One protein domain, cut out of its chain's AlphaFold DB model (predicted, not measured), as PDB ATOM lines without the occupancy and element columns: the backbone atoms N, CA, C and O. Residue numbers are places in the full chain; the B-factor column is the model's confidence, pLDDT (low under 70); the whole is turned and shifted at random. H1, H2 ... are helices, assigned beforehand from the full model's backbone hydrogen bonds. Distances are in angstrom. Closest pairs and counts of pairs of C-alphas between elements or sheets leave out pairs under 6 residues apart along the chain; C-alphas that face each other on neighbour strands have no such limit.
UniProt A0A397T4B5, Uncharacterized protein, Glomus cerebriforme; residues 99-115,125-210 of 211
ATOM      1  N   HIS A  99      40.852  14.749  42.441       89.25
ATOM      2  CA  HIS A  99      40.254  15.668  41.468       89.25
ATOM      3  C   HIS A  99      41.272  16.300  40.499       89.25
ATOM      4  O   HIS A  99      40.869  16.917  39.521       89.25
ATOM      5  N   LEU A 100      42.575  16.149  40.763       90.06
ATOM      6  CA  LEU A 100      43.664  16.638  39.909       90.06
ATOM      7  C   LEU A 100      44.224  15.550  38.984       90.06
ATOM      8  O   LEU A 100      45.156  15.809  38.226       90.06
ATOM      9  N   ILE A 101      43.706  14.321  39.068       89.31
ATOM     10  CA  ILE A 101      44.222  13.186  38.307       89.31
ATOM     11  C   ILE A 101      43.318  12.941  37.102       89.31
ATOM     12  O   ILE A 101      42.135  12.644  37.241       89.31
ATOM     13  N   LEU A 102      43.912  13.000  35.912       91.25
ATOM     14  CA  LEU A 102      43.298  12.552  34.669       91.25
ATOM     15  C   LEU A 102      43.995  11.274  34.210       91.25
ATOM     16  O   LEU A 102      45.223  11.216  34.138       91.25
ATOM     17  N   ALA A 103      43.206  10.248  33.897       90.75
ATOM     18  CA  ALA A 103      43.690   9.009  33.307       90.75
ATOM     19  C   ALA A 103      43.093   8.854  31.910       90.75
ATOM     20  O   ALA A 103      41.896   9.055  31.710       90.75
ATOM     21  N   ALA A 104      43.943   8.505  30.953       89.19
ATOM     22  CA  ALA A 104      43.550   8.238  29.583       89.19
ATOM     23  C   ALA A 104      44.237   6.960  29.108       89.19
ATOM     24  O   ALA A 104      45.400   6.707  29.430       89.19
ATOM     25  N   ASP A 105      43.507   6.168  28.338       88.19
ATOM     26  CA  ASP A 105      44.021   4.998  27.644       88.19
ATOM     27  C   ASP A 105      43.216   4.781  26.369       88.19
ATOM     28  O   ASP A 105      42.097   5.279  26.216       88.19
ATOM     29  N   GLU A 106      43.795   4.023  25.456       85.44
ATOM     30  CA  GLU A 106      43.192   3.726  24.174       85.44
ATOM     31  C   GLU A 106      42.670   2.297  24.144       85.44
ATOM     32  O   GLU A 106      43.282   1.337  24.618       85.44
ATOM     33  N   SER A 107      41.502   2.142  23.537       83.50
ATOM     34  CA  SER A 107      40.815   0.867  23.446       83.50
ATOM     35  C   SER A 107      40.402   0.619  22.004       83.50
ATOM     36  O   SER A 107      39.523   1.298  21.482       83.50
ATOM     37  N   GLY A 108      41.009  -0.385  21.369       83.56
ATOM     38  CA  GLY A 108      40.585  -0.857  20.053       83.56
ATOM     39  C   GLY A 108      39.347  -1.754  20.139       83.56
ATOM     40  O   GLY A 108      39.329  -2.712  20.919       83.56
ATOM     41  N   TYR A 109      38.348  -1.479  19.299       83.06
ATOM     42  CA  TYR A 109      37.135  -2.285  19.137       83.06
ATOM     43  C   TYR A 109      37.059  -2.786  17.697       83.06
ATOM     44  O   TYR A 109      36.611  -2.061  16.811       83.06
ATOM     45  N   PRO A 110      37.553  -3.998  17.429       80.88
ATOM     46  CA  PRO A 110      37.502  -4.532  16.086       80.88
ATOM     47  C   PRO A 110      36.060  -4.921  15.741       80.88
ATOM     48  O   PRO A 110      35.457  -5.744  16.429       80.88
ATOM     49  N   LEU A 111      35.521  -4.320  14.681       83.81
ATOM     50  CA  LEU A 111      34.219  -4.684  14.127       83.81
ATOM     51  C   LEU A 111      34.297  -6.090  13.521       83.81
ATOM     52  O   LEU A 111      35.320  -6.462  12.945       83.81
ATOM     53  N   ASN A 112      33.224  -6.872  13.645       73.94
ATOM     54  CA  ASN A 112      33.073  -8.181  12.991       73.94
ATOM     55  C   ASN A 112      34.125  -9.252  13.342       73.94
ATOM     56  O   ASN A 112      34.203 -10.279  12.663       73.94
ATOM     57  N   LEU A 113      34.930  -9.081  14.400       61.41
ATOM     58  CA  LEU A 113      35.777 -10.180  14.856       61.41
ATOM     59  C   LEU A 113      34.916 -11.223  15.565       61.41
ATOM     60  O   LEU A 113      34.566 -11.069  16.735       61.41
ATOM     61  N   ALA A 114      34.681 -12.346  14.881       56.97
ATOM     62  CA  ALA A 114      34.420 -13.607  15.561       56.97
ATOM     63  C   ALA A 114      35.477 -13.782  16.673       56.97
ATOM     64  O   ALA A 114      36.632 -13.393  16.463       56.97
ATOM     65  N   PRO A 115      35.138 -14.339  17.850       53.03
ATOM     66  CA  PRO A 115      36.015 -14.382  19.020       53.03
ATOM     67  C   PRO A 115      37.214 -15.320  18.798       53.03
ATOM     68  O   PRO A 115      37.312 -16.397  19.380       53.03
ATOM     69  N   SER A 125      54.181   4.405  21.669       82.44
ATOM     70  CA  SER A 125      55.231   5.431  21.652       82.44
ATOM     71  C   SER A 125      54.670   6.818  21.308       82.44
ATOM     72  O   SER A 125      55.242   7.822  21.732       82.44
ATOM     73  N   ALA A 126      53.515   6.869  20.632       87.12
ATOM     74  CA  ALA A 126      52.752   8.073  20.321       87.12
ATOM     75  C   ALA A 126      52.483   8.971  21.545       87.12
ATOM     76  O   ALA A 126      52.646  10.189  21.447       87.12
ATOM     77  N   HIS A 127      52.181   8.400  22.721       85.31
ATOM     78  CA  HIS A 127      51.921   9.176  23.950       85.31
ATOM     79  C   HIS A 127      53.154   9.910  24.482       85.31
ATOM     80  O   HIS A 127      53.041  10.807  25.311       85.31
ATOM     81  N   LYS A 128      54.352   9.521  24.034       89.06
ATOM     82  CA  LYS A 128      55.625  10.106  24.474       89.06
ATOM     83  C   LYS A 128      56.218  11.081  23.463       89.06
ATOM     84  O   LYS A 128      57.330  11.560  23.685       89.06
ATOM     85  N   THR A 129      55.515  11.356  22.367       93.62
ATOM     86  CA  THR A 129      55.990  12.265  21.320       93.62
ATOM     87  C   THR A 129      56.139  13.692  21.849       93.62
ATOM     88  O   THR A 129      55.423  14.114  22.759       93.62
ATOM     89  N   LYS A 130      57.069  14.455  21.256       96.12
ATOM     90  CA  LYS A 130      57.318  15.859  21.618       96.12
ATOM     91  C   LYS A 130      56.038  16.698  21.536       96.12
ATOM     92  O   LYS A 130      55.734  17.430  22.464       96.12
ATOM     93  N   LYS A 131      55.244  16.485  20.484       96.19
ATOM     94  CA  LYS A 131      53.987  17.202  20.241       96.19
ATOM     95  C   LYS A 131      52.958  16.991  21.358       96.19
ATOM     96  O   LYS A 131      52.309  17.939  21.778       96.19
ATOM     97  N   VAL A 132      52.829  15.764  21.874       91.88
ATOM     98  CA  VAL A 132      51.942  15.484  23.020       91.88
ATOM     99  C   VAL A 132      52.441  16.201  24.273       91.88
ATOM    100  O   VAL A 132      51.636  16.791  24.986       91.88
ATOM    101  N   ARG A 133      53.756  16.208  24.523       93.25
ATOM    102  CA  ARG A 133      54.333  16.930  25.670       93.25
ATOM    103  C   ARG A 133      54.090  18.432  25.582       93.25
ATOM    104  O   ARG A 133      53.595  18.995  26.541       93.25
ATOM    105  N   GLU A 134      54.321  19.039  24.420       96.31
ATOM    106  CA  GLU A 134      54.060  20.468  24.189       96.31
ATOM    107  C   GLU A 134      52.598  20.839  24.484       96.31
ATOM    108  O   GLU A 134      52.326  21.875  25.088       96.31
ATOM    109  N   VAL A 135      51.645  19.980  24.102       96.06
ATOM    110  CA  VAL A 135      50.223  20.188  24.415       96.06
ATOM    111  C   VAL A 135      49.960  20.073  25.915       96.06
ATOM    112  O   VAL A 135      49.225  20.894  26.458       96.06
ATOM    113  N   LEU A 136      50.541  19.088  26.602       93.19
ATOM    114  CA  LEU A 136      50.380  18.942  28.052       93.19
ATOM    115  C   LEU A 136      50.993  20.126  28.810       93.19
ATOM    116  O   LEU A 136      50.332  20.695  29.678       93.19
ATOM    117  N   ASP A 137      52.192  20.552  28.414       94.56
ATOM    118  CA  ASP A 137      52.911  21.681  29.004       94.56
ATOM    119  C   ASP A 137      52.131  22.989  28.809       94.56
ATOM    120  O   ASP A 137      51.928  23.735  29.765       94.56
ATOM    121  N   LYS A 138      51.579  23.228  27.608       97.56
ATOM    122  CA  LYS A 138      50.713  24.388  27.322       97.56
ATOM    123  C   LYS A 138      49.481  24.458  28.236       97.56
ATOM    124  O   LYS A 138      48.957  25.542  28.471       97.56
ATOM    125  N   ASN A 139      49.013  23.316  28.737       94.25
ATOM    126  CA  ASN A 139      47.863  23.221  29.634       94.25
ATOM    127  C   ASN A 139      48.264  23.060  31.114       94.25
ATOM    128  O   ASN A 139      47.415  22.716  31.934       94.25
ATOM    129  N   ASN A 140      49.537  23.281  31.470       95.94
ATOM    130  CA  ASN A 140      50.069  23.096  32.826       95.94
ATOM    131  C   ASN A 140      49.820  21.686  33.400       95.94
ATOM    132  O   ASN A 140      49.671  21.505  34.610       95.94
ATOM    133  N   MET A 141      49.772  20.668  32.537       92.81
ATOM    134  CA  MET A 141      49.578  19.275  32.927       92.81
ATOM    135  C   MET A 141      50.916  18.542  32.970       92.81
ATOM    136  O   MET A 141      51.634  18.475  31.976       92.81
ATOM    137  N   LYS A 142      51.234  17.911  34.105       93.00
ATOM    138  CA  LYS A 142      52.444  17.091  34.251       93.00
ATOM    139  C   LYS A 142      52.137  15.619  33.932       93.00
ATOM    140  O   LYS A 142      51.496  14.963  34.757       93.00
ATOM    141  N   PRO A 143      52.598  15.054  32.797       92.88
ATOM    142  CA  PRO A 143      52.336  13.654  32.480       92.88
ATOM    143  C   PRO A 143      52.986  12.713  33.493       92.88
ATOM    144  O   PRO A 143      54.166  12.844  33.826       92.88
ATOM    145  N   ARG A 144      52.233  11.697  33.917       91.44
ATOM    146  CA  ARG A 144      52.735  10.551  34.680       91.44
ATOM    147  C   ARG A 144      52.407   9.276  33.919       91.44
ATOM    148  O   ARG A 144      51.247   8.975  33.666       91.44
ATOM    149  N   PHE A 145      53.438   8.539  33.522       90.44
ATOM    150  CA  PHE A 145      53.264   7.308  32.760       90.44
ATOM    151  C   PHE A 145      53.202   6.117  33.709       90.44
ATOM    152  O   PHE A 145      54.126   5.899  34.485       90.44
ATOM    153  N   ILE A 146      52.145   5.315  33.591       87.75
ATOM    154  CA  ILE A 146      52.006   4.060  34.332       87.75
ATOM    155  C   ILE A 146      53.173   3.133  34.005       87.75
ATOM    156  O   ILE A 146      53.546   2.990  32.836       87.75
ATOM    157  N   VAL A 147      53.716   2.470  35.023       87.12
ATOM    158  CA  VAL A 147      54.832   1.524  34.916       87.12
ATOM    159  C   VAL A 147      54.513   0.371  33.961       87.12
ATOM    160  O   VAL A 147      53.385  -0.115  33.860       87.12
ATOM    161  N   SER A 148      55.517  -0.067  33.201       85.44
ATOM    162  CA  SER A 148      55.309  -1.026  32.113       85.44
ATOM    163  C   SER A 148      54.771  -2.356  32.628       85.44
ATOM    164  O   SER A 148      55.255  -2.868  33.633       85.44
ATOM    165  N   ALA A 149      53.852  -2.952  31.864       83.62
ATOM    166  CA  ALA A 149      53.228  -4.240  32.155       83.62
ATOM    167  C   ALA A 149      52.353  -4.282  33.422       83.62
ATOM    168  O   ALA A 149      51.929  -5.371  33.788       83.62
ATOM    169  N   ASN A 150      51.996  -3.143  34.023       84.06
ATOM    170  CA  ASN A 150      51.115  -3.066  35.194       84.06
ATOM    171  C   ASN A 150      49.731  -2.489  34.827       84.06
ATOM    172  O   ASN A 150      49.419  -1.363  35.205       84.06
ATOM    173  N   PRO A 151      48.880  -3.218  34.074       82.88
ATOM    174  CA  PRO A 151      47.572  -2.710  33.644       82.88
ATOM    175  C   PRO A 151      46.607  -2.460  34.813       82.88
ATOM    176  O   PRO A 151      45.662  -1.701  34.667       82.88
ATOM    177  N   TRP A 152      46.850  -3.073  35.971       83.50
ATOM    178  CA  TRP A 152      46.065  -2.872  37.190       83.50
ATOM    179  C   TRP A 152      46.276  -1.490  37.830       83.50
ATOM    180  O   TRP A 152      45.429  -1.053  38.599       83.50
ATOM    181  N   LEU A 153      47.355  -0.778  37.478       86.25
ATOM    182  CA  LEU A 153      47.549   0.635  37.831       86.25
ATOM    183  C   LEU A 153      46.735   1.583  36.945       86.25
ATOM    184  O   LEU A 153      46.734   2.788  37.187       86.25
ATOM    185  N   ASN A 154      46.104   1.073  35.883       88.56
ATOM    186  CA  ASN A 154      45.333   1.885  34.962       88.56
ATOM    187  C   ASN A 154      43.849   1.876  35.362       88.56
ATOM    188  O   ASN A 154      43.151   0.912  35.031       88.56
ATOM    189  N   PRO A 155      43.330   2.938  36.007       87.25
ATOM    190  CA  PRO A 155      41.914   3.005  36.368       87.25
ATOM    191  C   PRO A 155      41.030   2.961  35.124       87.25
ATOM    192  O   PRO A 155      39.933   2.414  35.168       87.25
ATOM    193  N   THR A 156      41.547   3.429  33.986       87.12
ATOM    194  CA  THR A 156      40.905   3.303  32.680       87.12
ATOM    195  C   THR A 156      40.657   1.833  32.343       87.12
ATOM    196  O   THR A 156      39.540   1.479  32.028       87.12
ATOM    197  N   GLU A 157      41.600   0.904  32.501       83.50
ATOM    198  CA  GLU A 157      41.319  -0.514  32.192       83.50
ATOM    199  C   GLU A 157      40.274  -1.144  33.138       83.50
ATOM    200  O   GLU A 157      39.544  -2.047  32.721       83.50
ATOM    201  N   LEU A 158      40.146  -0.655  34.381       82.06
ATOM    202  CA  LEU A 158      39.097  -1.097  35.312       82.06
ATOM    203  C   LEU A 158      37.715  -0.538  34.942       82.06
ATOM    204  O   LEU A 158      36.740  -1.292  34.888       82.06
ATOM    205  N   VAL A 159      37.638   0.762  34.639       82.81
ATOM    206  CA  VAL A 159      36.417   1.438  34.163       82.81
ATOM    207  C   VAL A 159      35.990   0.865  32.808       82.81
ATOM    208  O   VAL A 159      34.820   0.561  32.569       82.81
ATOM    209  N   PHE A 160      36.954   0.629  31.916       72.00
ATOM    210  CA  PHE A 160      36.763   0.148  30.549       72.00
ATOM    211  C   PHE A 160      36.571  -1.373  30.454       72.00
ATOM    212  O   PHE A 160      36.831  -2.002  29.421       72.00
ATOM    213  N   ASN A 161      35.874  -1.945  31.441       73.19
ATOM    214  CA  ASN A 161      35.058  -3.140  31.212       73.19
ATOM    215  C   ASN A 161      33.967  -2.898  30.135       73.19
ATOM    216  O   ASN A 161      33.286  -3.828  29.709       73.19
ATOM    217  N   VAL A 162      33.863  -1.663  29.620       81.00
ATOM    218  CA  VAL A 162      33.273  -1.295  28.323       81.00
ATOM    219  C   VAL A 162      33.664  -2.283  27.218       81.00
ATOM    220  O   VAL A 162      32.803  -2.675  26.446       81.00
ATOM    221  N   LYS A 163      34.904  -2.799  27.179       81.81
ATOM    222  CA  LYS A 163      35.299  -3.855  26.220       81.81
ATOM    223  C   LYS A 163      34.411  -5.095  26.310       81.81
ATOM    224  O   LYS A 163      34.047  -5.660  25.285       81.81
ATOM    225  N   LYS A 164      34.071  -5.534  27.523       85.69
ATOM    226  CA  LYS A 164      33.163  -6.666  27.742       85.69
ATOM    227  C   LYS A 164      31.732  -6.290  27.366       85.69
ATOM    228  O   LYS A 164      31.067  -7.075  26.706       85.69
ATOM    229  N   TYR A 165      31.296  -5.088  27.741       89.88
ATOM    230  CA  TYR A 165      29.971  -4.574  27.396       89.88
ATOM    231  C   TYR A 165      29.760  -4.503  25.877       89.88
ATOM    232  O   TYR A 165      28.844  -5.131  25.367       89.88
ATOM    233  N   VAL A 166      30.658  -3.834  25.152       89.50
ATOM    234  CA  VAL A 166      30.619  -3.692  23.689       89.50
ATOM    235  C   VAL A 166      30.670  -5.051  22.998       89.50
ATOM    236  O   VAL A 166      29.907  -5.287  22.071       89.50
ATOM    237  N   ARG A 167      31.519  -5.978  23.465       86.12
ATOM    238  CA  ARG A 167      31.573  -7.342  22.908       86.12
ATOM    239  C   ARG A 167      30.247  -8.080  23.024       86.12
ATOM    240  O   ARG A 167      29.918  -8.820  22.113       86.12
ATOM    241  N   ASN A 168      29.504  -7.871  24.108       90.06
ATOM    242  CA  ASN A 168      28.196  -8.496  24.288       90.06
ATOM    243  C   ASN A 168      27.115  -7.896  23.376       90.06
ATOM    244  O   ASN A 168      26.080  -8.523  23.202       90.06
ATOM    245  N   GLN A 169      27.330  -6.690  22.840       93.31
ATOM    246  CA  GLN A 169      26.399  -6.044  21.908       93.31
ATOM    247  C   GLN A 169      26.695  -6.385  20.439       93.31
ATOM    248  O   GLN A 169      25.890  -6.055  19.579       93.31
ATOM    249  N   GLU A 170      27.846  -7.010  20.155       91.81
ATOM    250  CA  GLU A 170      28.263  -7.469  18.819       91.81
ATOM    251  C   GLU A 170      28.021  -6.458  17.669       91.81
ATOM    252  O   GLU A 170      27.445  -6.827  16.643       91.81
ATOM    253  N   PRO A 171      28.464  -5.186  17.792       94.06
ATOM    254  CA  PRO A 171      28.241  -4.194  16.745       94.06
ATOM    255  C   PRO A 171      28.964  -4.588  15.451       94.06
ATOM    256  O   PRO A 171      30.143  -4.969  15.467       94.06
ATOM    257  N   LYS A 172      28.268  -4.463  14.320       93.69
ATOM    258  CA  LYS A 172      28.762  -4.868  12.996       93.69
ATOM    259  C   LYS A 172      29.312  -3.703  12.187       93.69
ATOM    260  O   LYS A 172      30.228  -3.887  11.383       93.69
ATOM    261  N   ILE A 173      28.770  -2.509  12.420       94.75
ATOM    262  CA  ILE A 173      29.176  -1.267  11.755       94.75
ATOM    263  C   ILE A 173      29.615  -0.207  12.769       94.75
ATOM    264  O   ILE A 173      29.402  -0.329  13.978       94.75
ATOM    265  N   TYR A 174      30.274   0.835  12.269       94.44
ATOM    266  CA  TYR A 174      30.862   1.879  13.102       94.44
ATOM    267  C   TYR A 174      29.802   2.667  13.881       94.44
ATOM    268  O   TYR A 174      29.996   2.974  15.055       94.44
ATOM    269  N   GLU A 175      28.665   2.948  13.256       96.38
ATOM    270  CA  GLU A 175      27.553   3.704  13.827       96.38
ATOM    271  C   GLU A 175      26.942   2.968  15.026       96.38
ATOM    272  O   GLU A 175      26.670   3.577  16.062       96.38
ATOM    273  N   GLU A 176      26.795   1.644  14.921       95.12
ATOM    274  CA  GLU A 176      26.347   0.785  16.020       95.12
ATOM    275  C   GLU A 176      27.356   0.789  17.167       95.12
ATOM    276  O   GLU A 176      26.980   0.998  18.319       95.12
ATOM    277  N   LEU A 177      28.647   0.613  16.863       94.81
ATOM    278  CA  LEU A 177      29.706   0.668  17.869       94.81
ATOM    279  C   LEU A 177      29.704   2.015  18.597       94.81
ATOM    280  O   LEU A 177      29.775   2.046  19.826       94.81
ATOM    281  N   ARG A 178      29.597   3.117  17.849       95.25
ATOM    282  CA  ARG A 178      29.534   4.471  18.399       95.25
ATOM    283  C   ARG A 178      28.349   4.614  19.346       95.25
ATOM    284  O   ARG A 178      28.546   5.034  20.478       95.25
ATOM    285  N   LYS A 179      27.157   4.178  18.929       96.94
ATOM    286  CA  LYS A 179      25.955   4.204  19.771       96.94
ATOM    287  C   LYS A 179      26.138   3.397  21.060       96.94
ATOM    288  O   LYS A 179      25.852   3.903  22.139       96.94
ATOM    289  N   VAL A 180      26.672   2.178  20.971       95.00
ATOM    290  CA  VAL A 180      26.924   1.318  22.141       95.00
ATOM    291  C   VAL A 180      27.923   1.959  23.111       95.00
ATOM    292  O   VAL A 180      27.746   1.879  24.330       95.00
ATOM    293  N   VAL A 181      28.980   2.584  22.586       93.12
ATOM    294  CA  VAL A 181      29.972   3.306  23.393       93.12
ATOM    295  C   VAL A 181      29.340   4.531  24.052       93.12
ATOM    296  O   VAL A 181      29.486   4.687  25.262       93.12
ATOM    297  N   ASP A 182      28.597   5.345  23.301       95.00
ATOM    298  CA  ASP A 182      27.918   6.543  23.807       95.00
ATOM    299  C   ASP A 182      26.920   6.191  24.918       95.00
ATOM    300  O   ASP A 182      26.899   6.831  25.971       95.00
ATOM    301  N   ASP A 183      26.139   5.125  24.737       95.56
ATOM    302  CA  ASP A 183      25.193   4.650  25.745       95.56
ATOM    303  C   ASP A 183      25.912   4.187  27.017       95.56
ATOM    304  O   ASP A 183      25.492   4.518  28.129       95.56
ATOM    305  N   LYS A 184      27.048   3.488  26.890       93.75
ATOM    306  CA  LYS A 184      27.827   3.095  28.070       93.75
ATOM    307  C   LYS A 184      28.492   4.293  28.752       93.75
ATOM    308  O   LYS A 184      28.565   4.303  29.980       93.75
ATOM    309  N   ILE A 185      28.945   5.294  27.998       92.94
ATOM    310  CA  ILE A 185      29.490   6.540  28.556       92.94
ATOM    311  C   ILE A 185      28.423   7.258  29.385       92.94
ATOM    312  O   ILE A 185      28.720   7.651  30.509       92.94
ATOM    313  N   LYS A 186      27.181   7.358  28.897       95.38
ATOM    314  CA  LYS A 186      26.070   7.955  29.662       95.38
ATOM    315  C   LYS A 186      25.835   7.244  30.993       95.38
ATOM    316  O   LYS A 186      25.632   7.901  32.007       95.38
ATOM    317  N   VAL A 187      25.908   5.910  31.008       94.12
ATOM    318  CA  VAL A 187      25.819   5.135  32.256       94.12
ATOM    319  C   VAL A 187      26.975   5.492  33.195       94.12
ATOM    320  O   VAL A 187      26.740   5.804  34.356       94.12
ATOM    321  N   LEU A 188      28.213   5.513  32.688       91.94
ATOM    322  CA  LEU A 188      29.401   5.834  33.490       91.94
ATOM    323  C   LEU A 188      29.398   7.274  34.026       91.94
ATOM    324  O   LEU A 188      29.932   7.514  35.103       91.94
ATOM    325  N   GLN A 189      28.789   8.228  33.316       93.25
ATOM    326  CA  GLN A 189      28.626   9.609  33.786       93.25
ATOM    327  C   GLN A 189      27.726   9.716  35.026       93.25
ATOM    328  O   GLN A 189      27.845  10.684  35.773       93.25
ATOM    329  N   GLY A 190      26.847   8.736  35.256       94.38
ATOM    330  CA  GLY A 190      26.033   8.641  36.469       94.38
ATOM    331  C   GLY A 190      26.706   7.896  37.628       94.38
ATOM    332  O   GLY A 190      26.147   7.856  38.723       94.38
ATOM    333  N   GLU A 191      27.878   7.294  37.413       93.62
ATOM    334  CA  GLU A 191      28.597   6.506  38.416       93.62
ATOM    335  C   GLU A 191      29.687   7.338  39.123       93.62
ATOM    336  O   GLU A 191      30.304   8.232  38.541       93.62
ATOM    337  N   ASP A 192      29.991   7.015  40.386       92.94
ATOM    338  CA  ASP A 192      31.157   7.586  41.069       92.94
ATOM    339  C   ASP A 192      32.446   6.882  40.621       92.94
ATOM    340  O   ASP A 192      32.908   5.908  41.225       92.94
ATOM    341  N   LEU A 193      33.064   7.413  39.567       91.31
ATOM    342  CA  LEU A 193      34.282   6.836  38.997       91.31
ATOM    343  C   LEU A 193      35.520   6.972  39.905       91.31
ATOM    344  O   LEU A 193      36.547   6.340  39.642       91.31
ATOM    345  N   ARG A 194      35.455   7.747  41.001       90.50
ATOM    346  CA  ARG A 194      36.587   7.909  41.937       90.50
ATOM    347  C   ARG A 194      36.949   6.598  42.622       90.50
ATOM    348  O   ARG A 194      38.097   6.423  43.034       90.50
ATOM    349  N   GLN A 195      36.000   5.669  42.737       89.81
ATOM    350  CA  GLN A 195      36.265   4.369  43.343       89.81
ATOM    351  C   GLN A 195      37.307   3.571  42.550       89.81
ATOM    352  O   GLN A 195      38.188   2.975  43.156       89.81
ATOM    353  N   TYR A 196      37.312   3.655  41.218       89.62
ATOM    354  CA  TYR A 196      38.307   2.957  40.396       89.62
ATOM    355  C   TYR A 196      39.728   3.485  40.617       89.62
ATOM    356  O   TYR A 196      40.682   2.711  40.646       89.62
ATOM    357  N   PHE A 197      39.880   4.794  40.838       88.94
ATOM    358  CA  PHE A 197      41.165   5.377  41.226       88.94
ATOM    359  C   PHE A 197      41.602   4.912  42.614       88.94
ATOM    360  O   PHE A 197      42.776   4.604  42.809       88.94
ATOM    361  N   LYS A 198      40.669   4.839  43.573       88.25
ATOM    362  CA  LYS A 198      40.954   4.294  44.906       88.25
ATOM    363  C   LYS A 198      41.425   2.852  44.809       88.25
ATOM    364  O   LYS A 198      42.446   2.536  45.398       88.25
ATOM    365  N   ASP A 199      40.749   2.023  44.023       86.75
ATOM    366  CA  ASP A 199      41.089   0.610  43.867       86.75
ATOM    367  C   ASP A 199      42.471   0.421  43.211       86.75
ATOM    368  O   ASP A 199      43.252  -0.414  43.657       86.75
ATOM    369  N   CYS A 200      42.830   1.236  42.209       85.06
ATOM    370  CA  CYS A 200      44.164   1.201  41.586       85.06
ATOM    371  C   CYS A 200      45.304   1.631  42.518       85.06
ATOM    372  O   CYS A 200      46.451   1.249  42.292       85.06
ATOM    373  N   LEU A 201      45.011   2.460  43.521       84.12
ATOM    374  CA  LEU A 201      45.991   2.960  44.488       84.12
ATOM    375  C   LEU A 201      45.935   2.202  45.821       84.12
ATOM    376  O   LEU A 201      46.831   2.355  46.654       84.12
ATOM    377  N   ASP A 202      44.908   1.377  46.029       83.44
ATOM    378  CA  ASP A 202      44.764   0.546  47.210       83.44
ATOM    379  C   ASP A 202      45.667  -0.682  47.086       83.44
ATOM    380  O   ASP A 202      45.399  -1.656  46.380       83.44
ATOM    381  N   PHE A 203      46.761  -0.633  47.834       69.69
ATOM    382  CA  PHE A 203      47.707  -1.729  47.959       69.69
ATOM    383  C   PHE A 203      47.032  -3.041  48.363       69.69
ATOM    384  O   PHE A 203      47.380  -4.105  47.847       69.69
ATOM    385  N   ASP A 204      46.039  -2.971  49.251       69.00
ATOM    386  CA  ASP A 204      45.301  -4.154  49.658       69.00
ATOM    387  C   ASP A 204      44.489  -4.703  48.485       69.00
ATOM    388  O   ASP A 204      44.409  -5.917  48.330       69.00
ATOM    389  N   PHE A 205      43.898  -3.858  47.638       67.94
ATOM    390  CA  PHE A 205      43.177  -4.303  46.443       67.94
ATOM    391  C   PHE A 205      44.097  -5.033  45.456       67.94
ATOM    392  O   PHE A 205      43.735  -6.091  44.936       67.94
ATOM    393  N   ILE A 206      45.305  -4.519  45.235       64.50
ATOM    394  CA  ILE A 206      46.293  -5.116  44.322       64.50
ATOM    395  C   ILE A 206      46.729  -6.493  44.825       64.50
ATOM    396  O   ILE A 206      46.717  -7.470  44.073       64.50
ATOM    397  N   LEU A 207      47.014  -6.592  46.125       62.56
ATOM    398  CA  LEU A 207      47.374  -7.850  46.776       62.56
ATOM    399  C   LEU A 207      46.209  -8.854  46.786       62.56
ATOM    400  O   LEU A 207      46.431 -10.042  46.550       62.56
ATOM    401  N   LYS A 208      44.968  -8.390  47.005       62.91
ATOM    402  CA  LYS A 208      43.745  -9.221  47.031       62.91
ATOM    403  C   LYS A 208      43.427  -9.866  45.684       62.91
ATOM    404  O   LYS A 208      42.844 -10.947  45.660       62.91
ATOM    405  N   ASN A 209      43.742  -9.190  44.580       60.94
ATOM    406  CA  ASN A 209      43.383  -9.643  43.234       60.94
ATOM    407  C   ASN A 209      44.497 -10.435  42.531       60.94
ATOM    408  O   ASN A 209      44.308 -10.864  41.391       60.94
ATOM    409  N   GLY A 210      45.631 -10.673  43.203       53.88
ATOM    410  CA  GLY A 210      46.729 -11.481  42.663       53.88
ATOM    411  C   GLY A 210      47.329 -10.895  41.382       53.88
ATOM    412  O   GLY A 210      47.646 -11.646  40.453       53.88
TER     413      GLY A 210
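Overview. This is residues 99 to 115 and 125 to 210 of the 211 residues of an uncharacterized protein of Glomus cerebriforme (UniProt A0A397T4B5). Look for a loose, open frame of mostly short helices: H4 and the longest helix, H5, pack together on one side, H3 lies near the middle with H6 packed on it and H7 at a corner beyond, and H1 and H2 lie away from these five, reached by a long link. A long stretch without a named element, residues 99 to 115, runs across the frame and passes close to its middle, while residues 134 to 140, of which 134 to 138 belong to H2, stick out. You have 103 printed residues, with seven named helices, H1 to H7 in order along the chain, and no named strand; the class is all helix. The whole is loose, with a radius of gyration of the C-alphas of 16.0 A, and spans 39 by 38 by 28 A.

Along the chain. Begin at C-alpha 99, at (40.254, 15.668, 41.468), and go along residues 99 to 115 to the cut. Beyond it find C-alpha 125 at (55.231, 5.431, 21.652), where H1, residues 125 to 128, begins. H2 follows at residues 130 to 138, 12.2 A long. After residues 139 to 154 come H3, residues 155 to 159, and H4, residues 162 to 169, 10.5 A long. From C-alpha 174 at (30.862, 1.879, 13.102), H5 runs to residue 189, 22.2 A away. H6 is residues 194 to 201, 10.9 A long, and H7 is residues 203 to 208, ending at C-alpha 208, (43.745, -9.221, 47.031).

Arrangement. H1 and H2 are close but not clearly touching; their closest C-alphas, of Ala 126 and Val 132, are 7.9 A apart. H2 and H3 are apart. H3 and H4 meet only through their link. H4 touches H5, with residues 177 to 184 of H5 alone; their closest C-alphas, of Val 166 and Val 180, are 6.4 A apart, and the two run opposite ways at a steep tilt of 52 degrees. Look next at Pro 155 and Tyr 196, whose C-alphas, 5.4 A apart, are the closest where H3 and H6 touch. H6 and H7 only just touch, with 3 pairs of C-alphas within 8 A, and touch only at the corner; they are about perpendicular at 83 degrees, with the C-alphas of Asp 199 and Phe 205 closest at 5.9 A. In H2, H3, H4, H5, H6 and H7 every O i to N i+4 pair is within hydrogen-bond range; H1 is too short for such a pair.

Size, cuts and confidence. Look at the C-alphas of Ala 114 and Asn 140, the two farthest apart, at 43.5 A. Residues 116 to 124 are not printed, and C-alphas 115 and 125 are 27.7 A apart across the cut. The link from H2 to H3 is long, with 16 residues; the other links between helices are tight. The model's mean pLDDT over the printed part is 86.5, and it is under 70 at residues 113 to 115 and 203 to 210.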